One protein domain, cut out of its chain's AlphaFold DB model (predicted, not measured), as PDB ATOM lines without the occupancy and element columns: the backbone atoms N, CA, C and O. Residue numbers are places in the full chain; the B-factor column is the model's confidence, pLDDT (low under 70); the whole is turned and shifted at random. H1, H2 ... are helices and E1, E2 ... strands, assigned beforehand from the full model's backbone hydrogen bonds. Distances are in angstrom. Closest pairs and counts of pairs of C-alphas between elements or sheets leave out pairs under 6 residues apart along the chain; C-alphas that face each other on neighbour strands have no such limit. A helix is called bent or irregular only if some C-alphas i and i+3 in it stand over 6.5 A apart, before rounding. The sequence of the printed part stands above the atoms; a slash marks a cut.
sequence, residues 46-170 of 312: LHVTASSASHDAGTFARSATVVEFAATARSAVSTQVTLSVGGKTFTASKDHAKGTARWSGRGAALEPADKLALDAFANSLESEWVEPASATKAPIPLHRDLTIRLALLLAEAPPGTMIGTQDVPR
ATOM      1  N   LEU A  46     242.214 227.381 271.022       95.19
ATOM      2  CA  LEU A  46     243.060 228.331 270.304       95.19
ATOM      3  C   LEU A  46     244.078 227.555 269.468       95.19
ATOM      4  O   LEU A  46     244.944 226.863 269.993       95.19
ATOM      5  N   HIS A  47     244.027 227.741 268.154       96.12
ATOM      6  CA  HIS A  47     244.954 227.131 267.213       96.12
ATOM      7  C   HIS A  47     245.772 228.201 266.484       96.12
ATOM      8  O   HIS A  47     245.307 228.843 265.536       96.12
ATOM      9  N   VAL A  48     247.020 228.383 266.915       96.19
ATOM     10  CA  VAL A  48     247.978 229.295 266.277       96.19
ATOM     11  C   VAL A  48     248.611 228.603 265.067       96.19
ATOM     12  O   VAL A  48     249.323 227.611 265.193       96.19
ATOM     13  N   THR A  49     248.353 229.130 263.870       96.25
ATOM     14  CA  THR A  49     248.833 228.572 262.588       96.25
ATOM     15  C   THR A  49     250.162 229.164 262.128       96.25
ATOM     16  O   THR A  49     250.910 228.524 261.390       96.25
ATOM     17  N   ALA A  50     250.467 230.384 262.564       96.12
ATOM     18  CA  ALA A  50     251.730 231.054 262.320       96.12
ATOM     19  C   ALA A  50     252.100 231.865 263.559       96.12
ATOM     20  O   ALA A  50     251.254 232.565 264.111       96.12
ATOM     21  N   SER A  51     253.364 231.784 263.974       96.81
ATOM     22  CA  SER A  51     253.901 232.612 265.050       96.81
ATOM     23  C   SER A  51     255.362 232.947 264.788       96.81
ATOM     24  O   SER A  51     256.168 232.082 264.440       96.81
ATOM     25  N   SER A  52     255.702 234.224 264.902       95.25
ATOM     26  CA  SER A  52     257.037 234.758 264.646       95.25
ATOM     27  C   SER A  52     257.234 236.084 265.380       95.25
ATOM     28  O   SER A  52     256.310 236.620 265.980       95.25
ATOM     29  N   ALA A  53     258.433 236.664 265.289       91.62
ATOM     30  CA  ALA A  53     258.730 237.948 265.927       91.62
ATOM     31  C   ALA A  53     257.895 239.134 265.398       91.62
ATOM     32  O   ALA A  53     257.809 240.165 266.065       91.62
ATOM     33  N   SER A  54     257.313 239.027 264.198       96.00
ATOM     34  CA  SER A  54     256.599 240.130 263.542       96.00
ATOM     35  C   SER A  54     255.231 239.747 262.985       96.00
ATOM     36  O   SER A  54     254.618 240.553 262.287       96.00
ATOM     37  N   HIS A  55     254.773 238.523 263.221       97.62
ATOM     38  CA  HIS A  55     253.534 238.020 262.648       97.62
ATOM     39  C   HIS A  55     252.995 236.855 263.467       97.62
ATOM     40  O   HIS A  55     253.733 235.895 263.704       97.62
ATOM     41  N   ASP A  56     251.709 236.921 263.799       98.44
ATOM     42  CA  ASP A  56     250.940 235.811 264.353       98.44
ATOM     43  C   ASP A  56     249.621 235.676 263.589       98.44
ATOM     44  O   ASP A  56     249.012 236.675 263.196       98.44
ATOM     45  N   ALA A  57     249.171 234.445 263.384       98.44
ATOM     46  CA  ALA A  57     247.869 234.162 262.799       98.44
ATOM     47  C   ALA A  57     247.315 232.840 263.316       98.44
ATOM     48  O   ALA A  57     248.058 231.889 263.583       98.44
ATOM     49  N   GLY A  58     245.998 232.735 263.394       98.06
ATOM     50  CA  GLY A  58     245.355 231.533 263.888       98.06
ATOM     51  C   GLY A  58     243.848 231.648 263.947       98.06
ATOM     52  O   GLY A  58     243.240 232.572 263.405       98.06
ATOM     53  N   THR A  59     243.261 230.671 264.615       97.75
ATOM     54  CA  THR A  59     241.821 230.529 264.760       97.75
ATOM     55  C   THR A  59     241.480 230.146 266.185       97.75
ATOM     56  O   THR A  59     242.205 229.386 266.819       97.75
ATOM     57  N   PHE A  60     240.342 230.615 266.657       97.44
ATOM     58  CA  PHE A  60     239.711 230.208 267.896       97.44
ATOM     59  C   PHE A  60     238.242 229.915 267.607       97.44
ATOM     60  O   PHE A  60     237.633 230.571 266.765       97.44
ATOM     61  N   ALA A  61     237.651 228.937 268.282       94.69
ATOM     62  CA  ALA A  61     236.228 228.653 268.141       94.69
ATOM     63  C   ALA A  61     235.562 228.596 269.507       94.69
ATOM     64  O   ALA A  61     236.077 227.962 270.418       94.69
ATOM     65  N   ARG A  62     234.374 229.184 269.640       94.06
ATOM     66  CA  ARG A  62     233.490 228.981 270.792       94.06
ATOM     67  C   ARG A  62     232.083 228.713 270.294       94.06
ATOM     68  O   ARG A  62     231.456 229.559 269.658       94.06
ATOM     69  N   SER A  63     231.558 227.533 270.622       90.31
ATOM     70  CA  SER A  63     230.284 227.053 270.072       90.31
ATOM     71  C   SER A  63     230.274 227.132 268.533       90.31
ATOM     72  O   SER A  63     231.094 226.478 267.897       90.31
ATOM     73  N   ALA A  64     229.368 227.910 267.930       90.94
ATOM     74  CA  ALA A  64     229.280 228.083 266.477       90.94
ATOM     75  C   ALA A  64     230.083 229.284 265.946       90.94
ATOM     76  O   ALA A  64     230.210 229.437 264.730       90.94
ATOM     77  N   THR A  65     230.609 230.139 266.825       95.12
ATOM     78  CA  THR A  65     231.352 231.333 266.423       95.12
ATOM     79  C   THR A  65     232.832 231.001 266.299       95.12
ATOM     80  O   THR A  65     233.460 230.529 267.247       95.12
ATOM     81  N   VAL A  66     233.391 231.278 265.123       96.38
ATOM     82  CA  VAL A  66     234.830 231.203 264.855       96.38
ATOM     83  C   VAL A  66     235.401 232.616 264.850       96.38
ATOM     84  O   VAL A  66     234.813 233.519 264.249       96.38
ATOM     85  N   VAL A  67     236.536 232.782 265.521       98.19
ATOM     86  CA  VAL A  67     237.391 233.965 265.490       98.19
ATOM     87  C   VAL A  67     238.661 233.603 264.728       98.19
ATOM     88  O   VAL A  67     239.446 232.778 265.184       98.19
ATOM     89  N   GLU A  68     238.886 234.204 263.569       98.44
ATOM     90  CA  GLU A  68     240.168 234.121 262.861       98.44
ATOM     91  C   GLU A  68     240.951 235.403 263.123       98.44
ATOM     92  O   GLU A  68     240.376 236.491 263.078       98.44
ATOM     93  N   PHE A  69     242.251 235.305 263.379       98.56
ATOM     94  CA  PHE A  69     243.088 236.476 263.616       98.56
ATOM     95  C   PHE A  69     244.345 236.454 262.757       98.56
ATOM     96  O   PHE A  69     244.933 235.404 262.493       98.56
ATOM     97  N   ALA A  70     244.773 237.644 262.349       98.56
ATOM     98  CA  ALA A  70     246.058 237.882 261.718       98.56
ATOM     99  C   ALA A  70     246.621 239.217 262.212       98.56
ATOM    100  O   ALA A  70     246.012 240.273 262.033       98.56
ATOM    101  N   ALA A  71     247.805 239.173 262.808       98.56
ATOM    102  CA  ALA A  71     248.493 240.311 263.392       98.56
ATOM    103  C   ALA A  71     249.867 240.460 262.742       98.56
ATOM    104  O   ALA A  71     250.578 239.482 262.526       98.56
ATOM    105  N   THR A  72     250.254 241.681 262.379       98.44
ATOM    106  CA  THR A  72     251.536 241.953 261.715       98.44
ATOM    107  C   THR A  72     252.187 243.193 262.308       98.44
ATOM    108  O   THR A  72     251.603 244.280 262.318       98.44
ATOM    109  N   ALA A  73     253.425 243.063 262.776       97.69
ATOM    110  CA  ALA A  73     254.281 244.196 263.095       97.69
ATOM    111  C   ALA A  73     254.907 244.727 261.798       97.69
ATOM    112  O   ALA A  73     255.646 244.024 261.114       97.69
ATOM    113  N   ARG A  74     254.605 245.980 261.453       96.75
ATOM    114  CA  ARG A  74     255.206 246.680 260.304       96.75
ATOM    115  C   ARG A  74     256.576 247.256 260.657       96.75
ATOM    116  O   ARG A  74     257.429 247.420 259.791       96.75
ATOM    117  N   SER A  75     256.772 247.578 261.931       94.94
ATOM    118  CA  SER A  75     258.033 247.998 262.536       94.94
ATOM    119  C   SER A  75     257.985 247.716 264.043       94.94
ATOM    120  O   SER A  75     256.991 247.194 264.547       94.94
ATOM    121  N   ALA A  76     259.025 248.106 264.784       90.19
ATOM    122  CA  ALA A  76     259.023 248.024 266.248       90.19
ATOM    123  C   ALA A  76     257.943 248.899 266.923       90.19
ATOM    124  O   ALA A  76     257.615 248.672 268.080       90.19
ATOM    125  N   VAL A  77     257.401 249.894 266.210       95.19
ATOM    126  CA  VAL A  77     256.473 250.909 266.744       95.19
ATOM    127  C   VAL A  77     255.158 250.989 265.964       95.19
ATOM    128  O   VAL A  77     254.335 251.855 266.240       95.19
ATOM    129  N   SER A  78     254.954 250.120 264.968       97.69
ATOM    130  CA  SER A  78     253.747 250.121 264.141       97.69
ATOM    131  C   SER A  78     253.253 248.711 263.850       97.69
ATOM    132  O   SER A  78     254.032 247.820 263.505       97.69
ATOM    133  N   THR A  79     251.942 248.515 263.944       98.31
ATOM    134  CA  THR A  79     251.291 247.224 263.729       98.31
ATOM    135  C   THR A  79     249.916 247.362 263.076       98.31
ATOM    136  O   THR A  79     249.315 248.439 263.058       98.31
ATOM    137  N   GLN A  80     249.424 246.251 262.533       98.44
ATOM    138  CA  GLN A  80     248.060 246.069 262.075       98.44
ATOM    139  C   GLN A  80     247.545 244.692 262.506       98.44
ATOM    140  O   GLN A  80     248.278 243.705 262.437       98.44
ATOM    141  N   VAL A  81     246.273 244.637 262.882       98.69
ATOM    142  CA  VAL A  81     245.533 243.434 263.258       98.69
ATOM    143  C   VAL A  81     244.262 243.345 262.418       98.69
ATOM    144  O   VAL A  81     243.649 244.358 262.080       98.69
ATOM    145  N   THR A  82     243.875 242.127 262.064       98.69
ATOM    146  CA  THR A  82     242.561 241.789 261.513       98.69
ATOM    147  C   THR A  82     241.967 240.648 262.326       98.69
ATOM    148  O   THR A  82     242.653 239.654 262.553       98.69
ATOM    149  N   LEU A  83     240.705 240.792 262.726       98.56
ATOM    150  CA  LEU A  83     239.879 239.742 263.313       98.56
ATOM    151  C   LEU A  83     238.695 239.455 262.382       98.56
ATOM    152  O   LEU A  83     238.074 240.379 261.863       98.56
ATOM    153  N   SER A  84     238.364 238.186 262.177       98.00
ATOM    154  CA  SER A  84     237.123 237.740 261.544       98.00
ATOM    155  C   SER A  84     236.295 237.011 262.591       98.00
ATOM    156  O   SER A  84     236.711 235.953 263.044       98.00
ATOM    157  N   VAL A  85     235.153 237.559 263.001       97.31
ATOM    158  CA  VAL A  85     234.307 237.019 264.077       97.31
ATOM    159  C   VAL A  85     232.963 236.628 263.491       97.31
ATOM    160  O   VAL A  85     232.219 237.486 263.015       97.31
ATOM    161  N   GLY A  86     232.666 235.329 263.438       94.06
ATOM    162  CA  GLY A  86     231.425 234.849 262.818       94.06
ATOM    163  C   GLY A  86     231.272 235.300 261.355       94.06
ATOM    164  O   GLY A  86     230.161 235.542 260.891       94.06
ATOM    165  N   GLY A  87     232.392 235.480 260.642       93.25
ATOM    166  CA  GLY A  87     232.438 235.989 259.266       93.25
ATOM    167  C   GLY A  87     232.428 237.519 259.121       93.25
ATOM    168  O   GLY A  87     232.475 238.016 257.996       93.25
ATOM    169  N   LYS A  88     232.384 238.278 260.223       96.31
ATOM    170  CA  LYS A  88     232.458 239.750 260.236       96.31
ATOM    171  C   LYS A  88     233.895 240.211 260.435       96.31
ATOM    172  O   LYS A  88     234.574 239.722 261.327       96.31
ATOM    173  N   THR A  89     234.361 241.157 259.624       97.75
ATOM    174  CA  THR A  89     235.758 241.610 259.663       97.75
ATOM    175  C   THR A  89     235.926 242.888 260.474       97.75
ATOM    176  O   THR A  89     235.326 243.912 260.152       97.75
ATOM    177  N   PHE A  90     236.847 242.840 261.429       98.38
ATOM    178  CA  PHE A  90     237.302 243.960 262.234       98.38
ATOM    179  C   PHE A  90     238.795 244.172 262.016       98.38
ATOM    180  O   PHE A  90     239.560 243.220 261.859       98.38
ATOM    181  N   THR A  91     239.234 245.421 261.991       98.56
ATOM    182  CA  THR A  91     240.646 245.761 261.794       98.56
ATOM    183  C   THR A  91     241.081 246.798 262.802       98.56
ATOM    184  O   THR A  91     240.316 247.717 263.072       98.56
ATOM    185  N   ALA A  92     242.324 246.714 263.262       98.50
ATOM    186  CA  ALA A  92     242.971 247.784 264.009       98.50
ATOM    187  C   ALA A  92     244.380 248.040 263.481       98.50
ATOM    188  O   ALA A  92     245.050 247.152 262.953       98.50
ATOM    189  N   SER A  93     244.846 249.270 263.624       98.38
ATOM    190  CA  SER A  93     246.221 249.663 263.354       98.38
ATOM    191  C   SER A  93     246.673 250.678 264.385       98.38
ATOM    192  O   SER A  93     245.873 251.493 264.836       98.38
ATOM    193  N   LYS A  94     247.955 250.629 264.737       97.56
ATOM    194  CA  LYS A  94     248.561 251.528 265.718       97.56
ATOM    195  C   LYS A  94     249.970 251.891 265.265       97.56
ATOM    196  O   LYS A  94     250.714 251.022 264.805       97.56
ATOM    197  N   ASP A  95     250.325 253.165 265.357       97.50
ATOM    198  CA  ASP A  95     251.645 253.728 265.061       97.50
ATOM    199  C   ASP A  95     252.043 254.642 266.229       97.50
ATOM    200  O   ASP A  95     251.595 255.785 266.342       97.50
ATOM    201  N   HIS A  96     252.869 254.120 267.140       93.75
ATOM    202  CA  HIS A  96     253.320 254.849 268.333       93.75
ATOM    203  C   HIS A  96     254.150 256.077 267.982       93.75
ATOM    204  O   HIS A  96     254.080 257.070 268.698       93.75
ATOM    205  N   ALA A  97     254.926 256.025 266.895       93.88
ATOM    206  CA  ALA A  97     255.786 257.137 266.503       93.88
ATOM    207  C   ALA A  97     254.976 258.334 265.997       93.88
ATOM    208  O   ALA A  97     255.395 259.475 266.172       93.88
ATOM    209  N   LYS A  98     253.820 258.075 265.378       95.50
ATOM    210  CA  LYS A  98     252.891 259.122 264.933       95.50
ATOM    211  C   LYS A  98     251.832 259.476 265.968       95.50
ATOM    212  O   LYS A  98     251.131 260.459 265.766       95.50
ATOM    213  N   GLY A  99     251.701 258.680 267.030       95.56
ATOM    214  CA  GLY A  99     250.616 258.827 267.993       95.56
ATOM    215  C   GLY A  99     249.251 258.625 267.340       95.56
ATOM    216  O   GLY A  99     248.341 259.405 267.588       95.56
ATOM    217  N   THR A 100     249.117 257.636 266.454       97.00
ATOM    218  CA  THR A 100     247.848 257.358 265.772       97.00
ATOM    219  C   THR A 100     247.424 255.910 265.940       97.00
ATOM    220  O   THR A 100     248.228 254.983 265.808       97.00
ATOM    221  N   ALA A 101     246.141 255.713 266.216       97.50
ATOM    222  CA  ALA A 101     245.476 254.431 266.156       97.50
ATOM    223  C   ALA A 101     244.186 254.579 265.347       97.50
ATOM    224  O   ALA A 101     243.610 255.659 265.242       97.50
ATOM    225  N   ARG A 102     243.775 253.491 264.710       97.94
ATOM    226  CA  ARG A 102     242.499 253.401 264.003       97.94
ATOM    227  C   ARG A 102     241.971 251.997 264.151       97.94
ATOM    228  O   ARG A 102     242.728 251.050 263.918       97.94
ATOM    229  N   TRP A 103     240.685 251.866 264.421       97.75
ATOM    230  CA  TRP A 103     239.995 250.586 264.405       97.75
ATOM    231  C   TRP A 103     238.666 250.687 263.654       97.75
ATOM    232  O   TRP A 103     238.161 251.778 263.393       97.75
ATOM    233  N   SER A 104     238.160 249.559 263.163       97.62
ATOM    234  CA  SER A 104     236.945 249.537 262.352       97.62
ATOM    235  C   SER A 104     236.272 248.177 262.364       97.62
ATOM    236  O   SER A 104     236.954 247.159 262.250       97.62
ATOM    237  N   GLY A 105     234.941 248.174 262.403       96.31
ATOM    238  CA  GLY A 105     234.092 247.011 262.130       96.31
ATOM    239  C   GLY A 105     233.343 247.110 260.804       96.31
ATOM    240  O   GLY A 105     232.514 246.258 260.499       96.31
ATOM    241  N   ARG A 106     233.613 248.148 259.997       94.06
ATOM    242  CA  ARG A 106     232.988 248.386 258.680       94.06
ATOM    243  C   ARG A 106     231.450 248.381 258.719       94.06
ATOM    244  O   ARG A 106     230.813 248.000 257.740       94.06
ATOM    245  N   GLY A 107     230.868 248.814 259.836       93.62
ATOM    246  CA  GLY A 107     229.428 248.826 260.077       93.62
ATOM    247  C   GLY A 107     228.848 247.462 260.450       93.62
ATOM    248  O   GLY A 107     227.653 247.258 260.285       93.62
ATOM    249  N   ALA A 108     229.657 246.503 260.898       94.25
ATOM    250  CA  ALA A 108     229.151 245.230 261.391       94.25
ATOM    251  C   ALA A 108     228.557 245.381 262.800       94.25
ATOM    252  O   ALA A 108     229.159 246.024 263.659       94.25
ATOM    253  N   ALA A 109     227.409 244.743 263.038       94.00
ATOM    254  CA  ALA A 109     226.871 244.544 264.382       94.00
ATOM    255  C   ALA A 109     227.475 243.292 265.025       94.00
ATOM    256  O   ALA A 109     227.586 242.242 264.377       94.00
ATOM    257  N   LEU A 110     227.831 243.384 266.305       91.00
ATOM    258  CA  LEU A 110     228.224 242.229 267.112       91.00
ATOM    259  C   LEU A 110     227.002 241.617 267.795       91.00
ATOM    260  O   LEU A 110     226.240 242.298 268.485       91.00
ATOM    261  N   GLU A 111     226.831 240.311 267.603       91.38
ATOM    262  CA  GLU A 111     225.787 239.538 268.269       91.38
ATOM    263  C   GLU A 111     226.275 239.084 269.653       91.38
ATOM    264  O   GLU A 111     227.483 238.944 269.867       91.38
ATOM    265  N   PRO A 112     225.377 238.755 270.598       91.81
ATOM    266  CA  PRO A 112     225.779 238.274 271.921       91.81
ATOM    267  C   PRO A 112     226.751 237.080 271.893       91.81
ATOM    268  O   PRO A 112     227.658 236.995 272.717       91.81
ATOM    269  N   ALA A 113     226.599 236.169 270.924       92.75
ATOM    270  CA  ALA A 113     227.502 235.029 270.758       92.75
ATOM    271  C   ALA A 113     228.919 235.442 270.318       92.75
ATOM    272  O   ALA A 113     229.888 234.791 270.708       92.75
ATOM    273  N   ASP A 114     229.045 236.522 269.543       94.62
ATOM    274  CA  ASP A 114     230.337 237.042 269.094       94.62
ATOM    275  C   ASP A 114     231.128 237.610 270.261       94.62
ATOM    276  O   ASP A 114     232.309 237.304 270.401       94.62
ATOM    277  N   LYS A 115     230.462 238.359 271.143       91.75
ATOM    278  CA  LYS A 115     231.082 238.897 272.358       91.75
ATOM    279  C   LYS A 115     231.635 237.799 273.254       91.75
ATOM    280  O   LYS A 115     232.789 237.851 273.654       91.75
ATOM    281  N   LEU A 116     230.836 236.759 273.511       92.00
ATOM    282  CA  LEU A 116     231.270 235.618 274.319       92.00
ATOM    283  C   LEU A 116     232.456 234.881 273.683       92.00
ATOM    284  O   LEU A 116     233.295 234.339 274.398       92.00
ATOM    285  N   ALA A 117     232.513 234.815 272.349       95.19
ATOM    286  CA  ALA A 117     233.647 234.242 271.634       95.19
ATOM    287  C   ALA A 117     234.893 235.135 271.716       95.19
ATOM    288  O   ALA A 117     235.982 234.604 271.902       95.19
ATOM    289  N   LEU A 118     234.735 236.457 271.619       95.44
ATOM    290  CA  LEU A 118     235.811 237.444 271.738       95.44
ATOM    291  C   LEU A 118     236.421 237.482 273.141       95.44
ATOM    292  O   LEU A 118     237.640 237.428 273.260       95.44
ATOM    293  N   ASP A 119     235.592 237.480 274.184       92.50
ATOM    294  CA  ASP A 119     236.033 237.386 275.579       92.50
ATOM    295  C   ASP A 119     236.832 236.090 275.820       92.50
ATOM    296  O   ASP A 119     237.968 236.097 276.295       92.50
ATOM    297  N   ALA A 120     236.302 234.945 275.386       94.06
ATOM    298  CA  ALA A 120     236.994 233.660 275.512       94.06
ATOM    299  C   ALA A 120     238.301 233.588 274.709       94.06
ATOM    300  O   ALA A 120     239.273 232.956 275.131       94.06
ATOM    301  N   PHE A 121     238.311 234.224 273.540       95.94
ATOM    302  CA  PHE A 121     239.487 234.343 272.698       95.94
ATOM    303  C   PHE A 121     240.561 235.190 273.385       95.94
ATOM    304  O   PHE A 121     241.700 234.740 273.474       95.94
ATOM    305  N   ALA A 122     240.203 236.357 273.930       94.06
ATOM    306  CA  ALA A 122     241.117 237.211 274.682       94.06
ATOM    307  C   ALA A 122     241.721 236.471 275.887       94.06
ATOM    308  O   ALA A 122     242.941 236.462 276.037       94.06
ATOM    309  N   ASN A 123     240.897 235.755 276.661       91.88
ATOM    310  CA  ASN A 123     241.353 234.894 277.761       91.88
ATOM    311  C   ASN A 123     242.346 233.815 277.284       91.88
ATOM    312  O   ASN A 123     243.365 233.563 277.920       91.88
ATOM    313  N   SER A 124     242.094 233.197 276.126       94.19
ATOM    314  CA  SER A 124     243.006 232.188 275.567       94.19
ATOM    315  C   SER A 124     244.342 232.796 275.120       94.19
ATOM    316  O   SER A 124     245.392 232.180 275.292       94.19
ATOM    317  N   LEU A 125     244.320 234.014 274.564       93.94
ATOM    318  CA  LEU A 125     245.533 234.755 274.214       93.94
ATOM    319  C   LEU A 125     246.320 235.205 275.449       93.94
ATOM    320  O   LEU A 125     247.545 235.280 275.384       93.94
ATOM    321  N   GLU A 126     245.649 235.498 276.564       89.56
ATOM    322  CA  GLU A 126     246.323 235.808 277.825       89.56
ATOM    323  C   GLU A 126     247.171 234.620 278.293       89.56
ATOM    324  O   GLU A 126     248.386 234.758 278.469       89.56
ATOM    325  N   SER A 127     246.583 233.429 278.384       90.69
ATOM    326  CA  SER A 127     247.338 232.237 278.781       90.69
ATOM    327  C   SER A 127     248.454 231.873 277.792       90.69
ATOM    328  O   SER A 127     249.525 231.438 278.210       90.69
ATOM    329  N   GLU A 128     248.252 232.092 276.489       93.06
ATOM    330  CA  GLU A 128     249.243 231.748 275.458       93.06
ATOM    331  C   GLU A 128     250.389 232.771 275.340       93.06
ATOM    332  O   GLU A 128     251.548 232.402 275.143       93.06
ATOM    333  N   TRP A 129     250.106 234.073 275.435       92.44
ATOM    334  CA  TRP A 129     251.092 235.128 275.159       92.44
ATOM    335  C   TRP A 129     251.519 235.918 276.388       92.44
ATOM    336  O   TRP A 129     252.676 236.338 276.473       92.44
ATOM    337  N   VAL A 130     250.604 236.151 277.318       89.25
ATOM    338  CA  VAL A 130     250.756 237.139 278.388       89.25
ATOM    339  C   VAL A 130     251.332 236.503 279.647       89.25
ATOM    340  O   VAL A 130     252.324 237.006 280.184       89.25
ATOM    341  N   GLU A 131     250.784 235.375 280.100       89.31
ATOM    342  CA  GLU A 131     251.305 234.652 281.268       89.31
ATOM    343  C   GLU A 131     252.782 234.236 281.087       89.31
ATOM    344  O   GLU A 131     253.593 234.512 281.985       89.31
ATOM    345  N   PRO A 132     253.214 233.677 279.932       90.00
ATOM    346  CA  PRO A 132     254.618 233.308 279.729       90.00
ATOM    347  C   PRO A 132     255.554 234.524 279.680       90.00
ATOM    348  O   PRO A 132     256.674 234.486 280.211       90.00
ATOM    349  N   ALA A 133     255.100 235.624 279.071       86.38
ATOM    350  CA  ALA A 133     255.849 236.877 279.041       86.38
ATOM    351  C   ALA A 133     256.013 237.447 280.459       86.38
ATOM    352  O   ALA A 133     257.115 237.828 280.853       86.38
ATOM    353  N   SER A 134     254.958 237.399 281.271       84.19
ATOM    354  CA  SER A 134     254.962 237.863 282.664       84.19
ATOM    355  C   SER A 134     255.909 237.063 283.547       84.19
ATOM    356  O   SER A 134     256.705 237.642 284.287       84.19
ATOM    357  N   ALA A 135     255.895 235.732 283.418       85.69
ATOM    358  CA  ALA A 135     256.782 234.838 284.161       85.69
ATOM    359  C   ALA A 135     258.272 235.131 283.905       85.69
ATOM    360  O   ALA A 135     259.118 234.902 284.771       85.69
ATOM    361  N   THR A 136     258.594 235.669 282.727       86.50
ATOM    362  CA  THR A 136     259.962 236.001 282.304       86.50
ATOM    363  C   THR A 136     260.261 237.501 282.306       86.50
ATOM    364  O   THR A 136     261.393 237.894 282.021       86.50
ATOM    365  N   LYS A 137     259.280 238.344 282.659       84.81
ATOM    366  CA  LYS A 137     259.329 239.812 282.534       84.81
ATOM    367  C   LYS A 137     259.678 240.289 281.117       84.81
ATOM    368  O   LYS A 137     260.281 241.350 280.947       84.81
ATOM    369  N   ALA A 138     259.341 239.496 280.105       85.69
ATOM    370  CA  ALA A 138     259.515 239.874 278.714       85.69
ATOM    371  C   ALA A 138     258.416 240.871 278.300       85.69
ATOM    372  O   ALA A 138     257.272 240.733 278.734       85.69
ATOM    373  N   PRO A 139     258.725 241.870 277.454       87.06
ATOM    374  CA  PRO A 139     257.702 242.747 276.904       87.06
ATOM    375  C   PRO A 139     256.809 241.982 275.921       87.06
ATOM    376  O   PRO A 139     257.291 241.153 275.145       87.06
ATOM    377  N   ILE A 140     255.520 242.316 275.903       90.00
ATOM    378  CA  ILE A 140     254.582 241.796 274.906       90.00
ATOM    379  C   ILE A 140     254.779 242.583 273.598       90.00
ATOM    380  O   ILE A 140     254.722 243.814 273.609       90.00
ATOM    381  N   PRO A 141     255.022 241.915 272.454       92.69
ATOM    382  CA  PRO A 141     255.110 242.586 271.162       92.69
ATOM    383  C   PRO A 141     253.834 243.360 270.814       92.69
ATOM    384  O   PRO A 141     252.727 242.854 270.984       92.69
ATOM    385  N   LEU A 142     253.989 244.544 270.215       93.88
ATOM    386  CA  LEU A 142     252.882 245.470 269.932       93.88
ATOM    387  C   LEU A 142     251.724 244.852 269.122       93.88
ATOM    388  O   LEU A 142     250.570 245.209 269.320       93.88
ATOM    389  N   HIS A 143     252.017 243.928 268.205       96.69
ATOM    390  CA  HIS A 143     250.990 243.259 267.399       96.69
ATOM    391  C   HIS A 143     250.134 242.281 268.216       96.69
ATOM    392  O   HIS A 143     248.942 242.151 267.946       96.69
ATOM    393  N   ARG A 144     250.716 241.634 269.232       95.69
ATOM    394  CA  ARG A 144     249.994 240.765 270.171       95.69
ATOM    395  C   ARG A 144     249.170 241.590 271.149       95.69
ATOM    396  O   ARG A 144     247.985 241.323 271.300       95.69
ATOM    397  N   ASP A 145     249.771 242.643 271.706       93.75
ATOM    398  CA  ASP A 145     249.087 243.629 272.554       93.75
ATOM    399  C   ASP A 145     247.839 244.196 271.858       93.75
ATOM    400  O   ASP A 145     246.732 244.080 272.380       93.75
ATOM    401  N   LEU A 146     247.977 244.695 270.622       95.69
ATOM    402  CA  LEU A 146     246.837 245.232 269.873       95.69
ATOM    403  C   LEU A 146     245.783 244.166 269.537       95.69
ATOM    404  O   LEU A 146     244.606 244.496 269.427       95.69
ATOM    405  N   THR A 147     246.179 242.902 269.366       96.94
ATOM    406  CA  THR A 147     245.223 241.818 269.089       96.94
ATOM    407  C   THR A 147     244.317 241.571 270.284       96.94
ATOM    408  O   THR A 147     243.102 241.491 270.110       96.94
ATOM    409  N   ILE A 148     244.892 241.502 271.486       94.62
ATOM    410  CA  ILE A 148     244.121 241.302 272.714       94.62
ATOM    411  C   ILE A 148     243.248 242.533 272.984       94.62
ATOM    412  O   ILE A 148     242.051 242.383 273.197       94.62
ATOM    413  N   ARG A 149     243.799 243.751 272.869       93.94
ATOM    414  CA  ARG A 149     243.032 244.998 273.056       93.94
ATOM    415  C   ARG A 149     241.846 245.109 272.109       93.94
ATOM    416  O   ARG A 149     240.755 245.432 272.553       93.94
ATOM    417  N   LEU A 150     242.038 244.811 270.822       95.81
ATOM    418  CA  LEU A 150     240.934 244.820 269.862       95.81
ATOM    419  C   LEU A 150     239.878 243.766 270.224       95.81
ATOM    420  O   LEU A 150     238.692 244.035 270.077       95.81
ATOM    421  N   ALA A 151     240.283 242.581 270.687       95.50
ATOM    422  CA  ALA A 151     239.330 241.559 271.105       95.50
ATOM    423  C   ALA A 151     238.494 242.011 272.315       95.50
ATOM    424  O   ALA A 151     237.273 241.874 272.274       95.50
ATOM    425  N   LEU A 152     239.132 242.598 273.333       93.00
ATOM    426  CA  LEU A 152     238.463 243.122 274.530       93.00
ATOM    427  C   LEU A 152     237.532 244.293 274.196       93.00
ATOM    428  O   LEU A 152     236.352 244.243 274.521       93.00
ATOM    429  N   LEU A 153     238.022 245.280 273.440       93.75
ATOM    430  CA  LEU A 153     237.227 246.422 272.988       93.75
ATOM    431  C   LEU A 153     235.954 245.974 272.255       93.75
ATOM    432  O   LEU A 153     234.877 246.524 272.458       93.75
ATOM    433  N   LEU A 154     236.048 244.957 271.397       94.75
ATOM    434  CA  LEU A 154     234.879 244.429 270.690       94.75
ATOM    435  C   LEU A 154     233.963 243.601 271.605       94.75
ATOM    436  O   LEU A 154     232.749 243.622 271.416       94.75
ATOM    437  N   ALA A 155     234.509 242.871 272.580       93.19
ATOM    438  CA  ALA A 155     233.714 242.094 273.533       93.19
ATOM    439  C   ALA A 155     232.812 242.991 274.401       93.19
ATOM    440  O   ALA A 155     231.691 242.594 274.725       93.19
ATOM    441  N   GLU A 156     233.271 244.206 274.698       91.50
ATOM    442  CA  GLU A 156     232.587 245.174 275.559       91.50
ATOM    443  C   GLU A 156     231.558 246.056 274.841       91.50
ATOM    444  O   GLU A 156     230.688 246.636 275.486       91.50
ATOM    445  N   ALA A 157     231.584 246.114 273.505       91.31
ATOM    446  CA  ALA A 157     230.601 246.875 272.729       91.31
ATOM    447  C   ALA A 157     229.177 246.443 273.093       91.31
ATOM    448  O   ALA A 157     228.937 245.243 273.030       91.31
ATOM    449  N   PRO A 158     228.204 247.322 273.403       88.50
ATOM    450  CA  PRO A 158     226.823 246.923 273.705       88.50
ATOM    451  C   PRO A 158     226.170 246.041 272.612       88.50
ATOM    452  O   PRO A 158     226.573 246.069 271.447       88.50
ATOM    453  N   PRO A 159     225.209 245.152 272.954       85.19
ATOM    454  CA  PRO A 159     224.651 244.218 271.973       85.19
ATOM    455  C   PRO A 159     223.978 244.947 270.805       85.19
ATOM    456  O   PRO A 159     223.156 245.833 271.019       85.19
ATOM    457  N   GLY A 160     224.290 244.548 269.569       86.75
ATOM    458  CA  GLY A 160     223.729 245.178 268.372       86.75
ATOM    459  C   GLY A 160     224.389 246.501 267.968       86.75
ATOM    460  O   GLY A 160     223.997 247.068 266.946       86.75
ATOM    461  N   THR A 161     225.404 246.977 268.700       88.44
ATOM    462  CA  THR A 161     226.177 248.164 268.316       88.44
ATOM    463  C   THR A 161     226.802 247.975 266.937       88.44
ATOM    464  O   THR A 161     227.513 247.002 266.679       88.44
ATOM    465  N   MET A 162     226.550 248.938 266.052       92.50
ATOM    466  CA  MET A 162     227.131 248.992 264.715       92.50
ATOM    467  C   MET A 162     228.527 249.603 264.797       92.50
ATOM    468  O   MET A 162     228.677 250.805 265.014       92.50
ATOM    469  N   ILE A 163     229.560 248.792 264.594       93.69
ATOM    470  CA  ILE A 163     230.942 249.243 264.751       93.69
ATOM    471  C   ILE A 163     231.419 249.939 263.474       93.69
ATOM    472  O   ILE A 163     231.701 249.299 262.455       93.69
ATOM    473  N   GLY A 164     231.505 251.268 263.536       93.81
ATOM    474  CA  GLY A 164     232.005 252.137 262.471       93.81
ATOM    475  C   GLY A 164     233.524 252.082 262.300       93.81
ATOM    476  O   GLY A 164     234.152 251.049 262.515       93.81
ATOM    477  N   THR A 165     234.112 253.193 261.862       96.50
ATOM    478  CA  THR A 165     235.566 253.408 261.872       96.50
ATOM    479  C   THR A 165     235.854 254.516 262.863       96.50
ATOM    480  O   THR A 165     235.254 255.577 262.728       96.50
ATOM    481  N   GLN A 166     236.788 254.277 263.778       95.12
ATOM    482  CA  GLN A 166     237.227 255.258 264.760       95.12
ATOM    483  C   GLN A 166     238.692 255.611 264.538       95.12
ATOM    484  O   GLN A 166     239.532 254.738 264.288       95.12
ATOM    485  N   ASP A 167     238.976 256.905 264.604       95.50
ATOM    486  CA  ASP A 167     240.315 257.472 264.588       95.50
ATOM    487  C   ASP A 167     240.660 257.929 265.996       95.50
ATOM    488  O   ASP A 167     240.056 258.863 266.503       95.50
ATOM    489  N   VAL A 168     241.649 257.272 266.593       93.56
ATOM    490  CA  VAL A 168     241.967 257.409 268.013       93.56
ATOM    491  C   VAL A 168     243.398 257.946 268.126       93.56
ATOM    492  O   VAL A 168     244.366 257.166 268.129       93.56
ATOM    493  N   PRO A 169     243.589 259.279 268.077       92.88
ATOM    494  CA  PRO A 169     244.903 259.874 268.283       92.88
ATOM    495  C   PRO A 169     245.418 259.514 269.677       92.88
ATOM    496  O   PRO A 169     244.648 259.197 270.573       92.88
ATOM    497  N   ARG A 170     246.738 259.536 269.869       91.81
ATOM    498  CA  ARG A 170     247.309 259.285 271.190       91.81
ATOM    499  C   ARG A 170     246.893 260.419 272.134       91.81
ATOM    500  O   ARG A 170     247.288 261.560 271.868       91.81
TER     501      ARG A 170
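Overview. This is residues 46 to 170 of the 312 residues of an uncharacterized protein of Micromonospora echinospora (UniProt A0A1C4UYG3). One twisted sheet of seven strands makes a wall, with a hairpin of two helices, H1 and H2, packed over one face and the other face bare. H2 covers the middle strands, the longer H1 covers the E1 end, and E7 follows the helices to join the sheet beside E6. The printed part has 125 residues, with named elements in the order E1 E2 E3 E4 E5 E6 H1 H2 E7; the sheet's order is E1 to E7, antiparallel throughout. The mixed, two-layer whole is compact, with a radius of gyration of the C-alphas of 13.9 A and spans of 37 by 31 by 21 A.

Arrangement. In the twisted sheet, E1, residues 46 to 51, E2, 55 to 62, E3, 65 to 75, E4, 78 to 85, E5, 88 to 95, and E6, 100 to 109, form a meander, each strand the antiparallel neighbour of the one before. E7, residues 162 to 169, is the edge strand beside E6. Within hydrogen-bond range are, for instance, N 47 and O 59 of E1 and E2, 2.8 A, N 68 and O 84 of E3 and E4, 2.8 A, and N 101 and O 168 of E6 and E7, 3.0 A. H2, residues 142 to 156, is on the sheet at a height of 8.3 A, over E4 and, with 3 C-alphas each, only just over E5 and E6; the closest C-alphas of H2 and E4 are those of His 143 and Thr 79, 5.4 A. H1, residues 112 to 136, is on the same face, over E1, E2 and E3. The helical hairpin H1 and H2 touch, closest at C-alphas 115 and 155, 4.3 A, with a shallow tilt of 33 degrees, only just short of steep, opposite ways. O i to N i+4 pairs are within range throughout H2 and in 18 of 21 in H1.

Along the chain. E1 begins at C-alpha 46 (243.060, 228.331, 270.304) and E7 ends at C-alpha 169 (244.903, 259.874, 268.283). E3 is 31.7 A long, H1 35.8 A and H2 21.1 A. E6 bends by 57 degrees at residue 106. H1 is only just irregular, with C-alphas 128 and 131 6.8 A apart.

Size, cuts and confidence. The C-alphas farthest apart, of Thr 136 and Gly 160, are 39.9 A apart. The printed part has no cut, its links are tight, and no printed residue is under 70 in pLDDT.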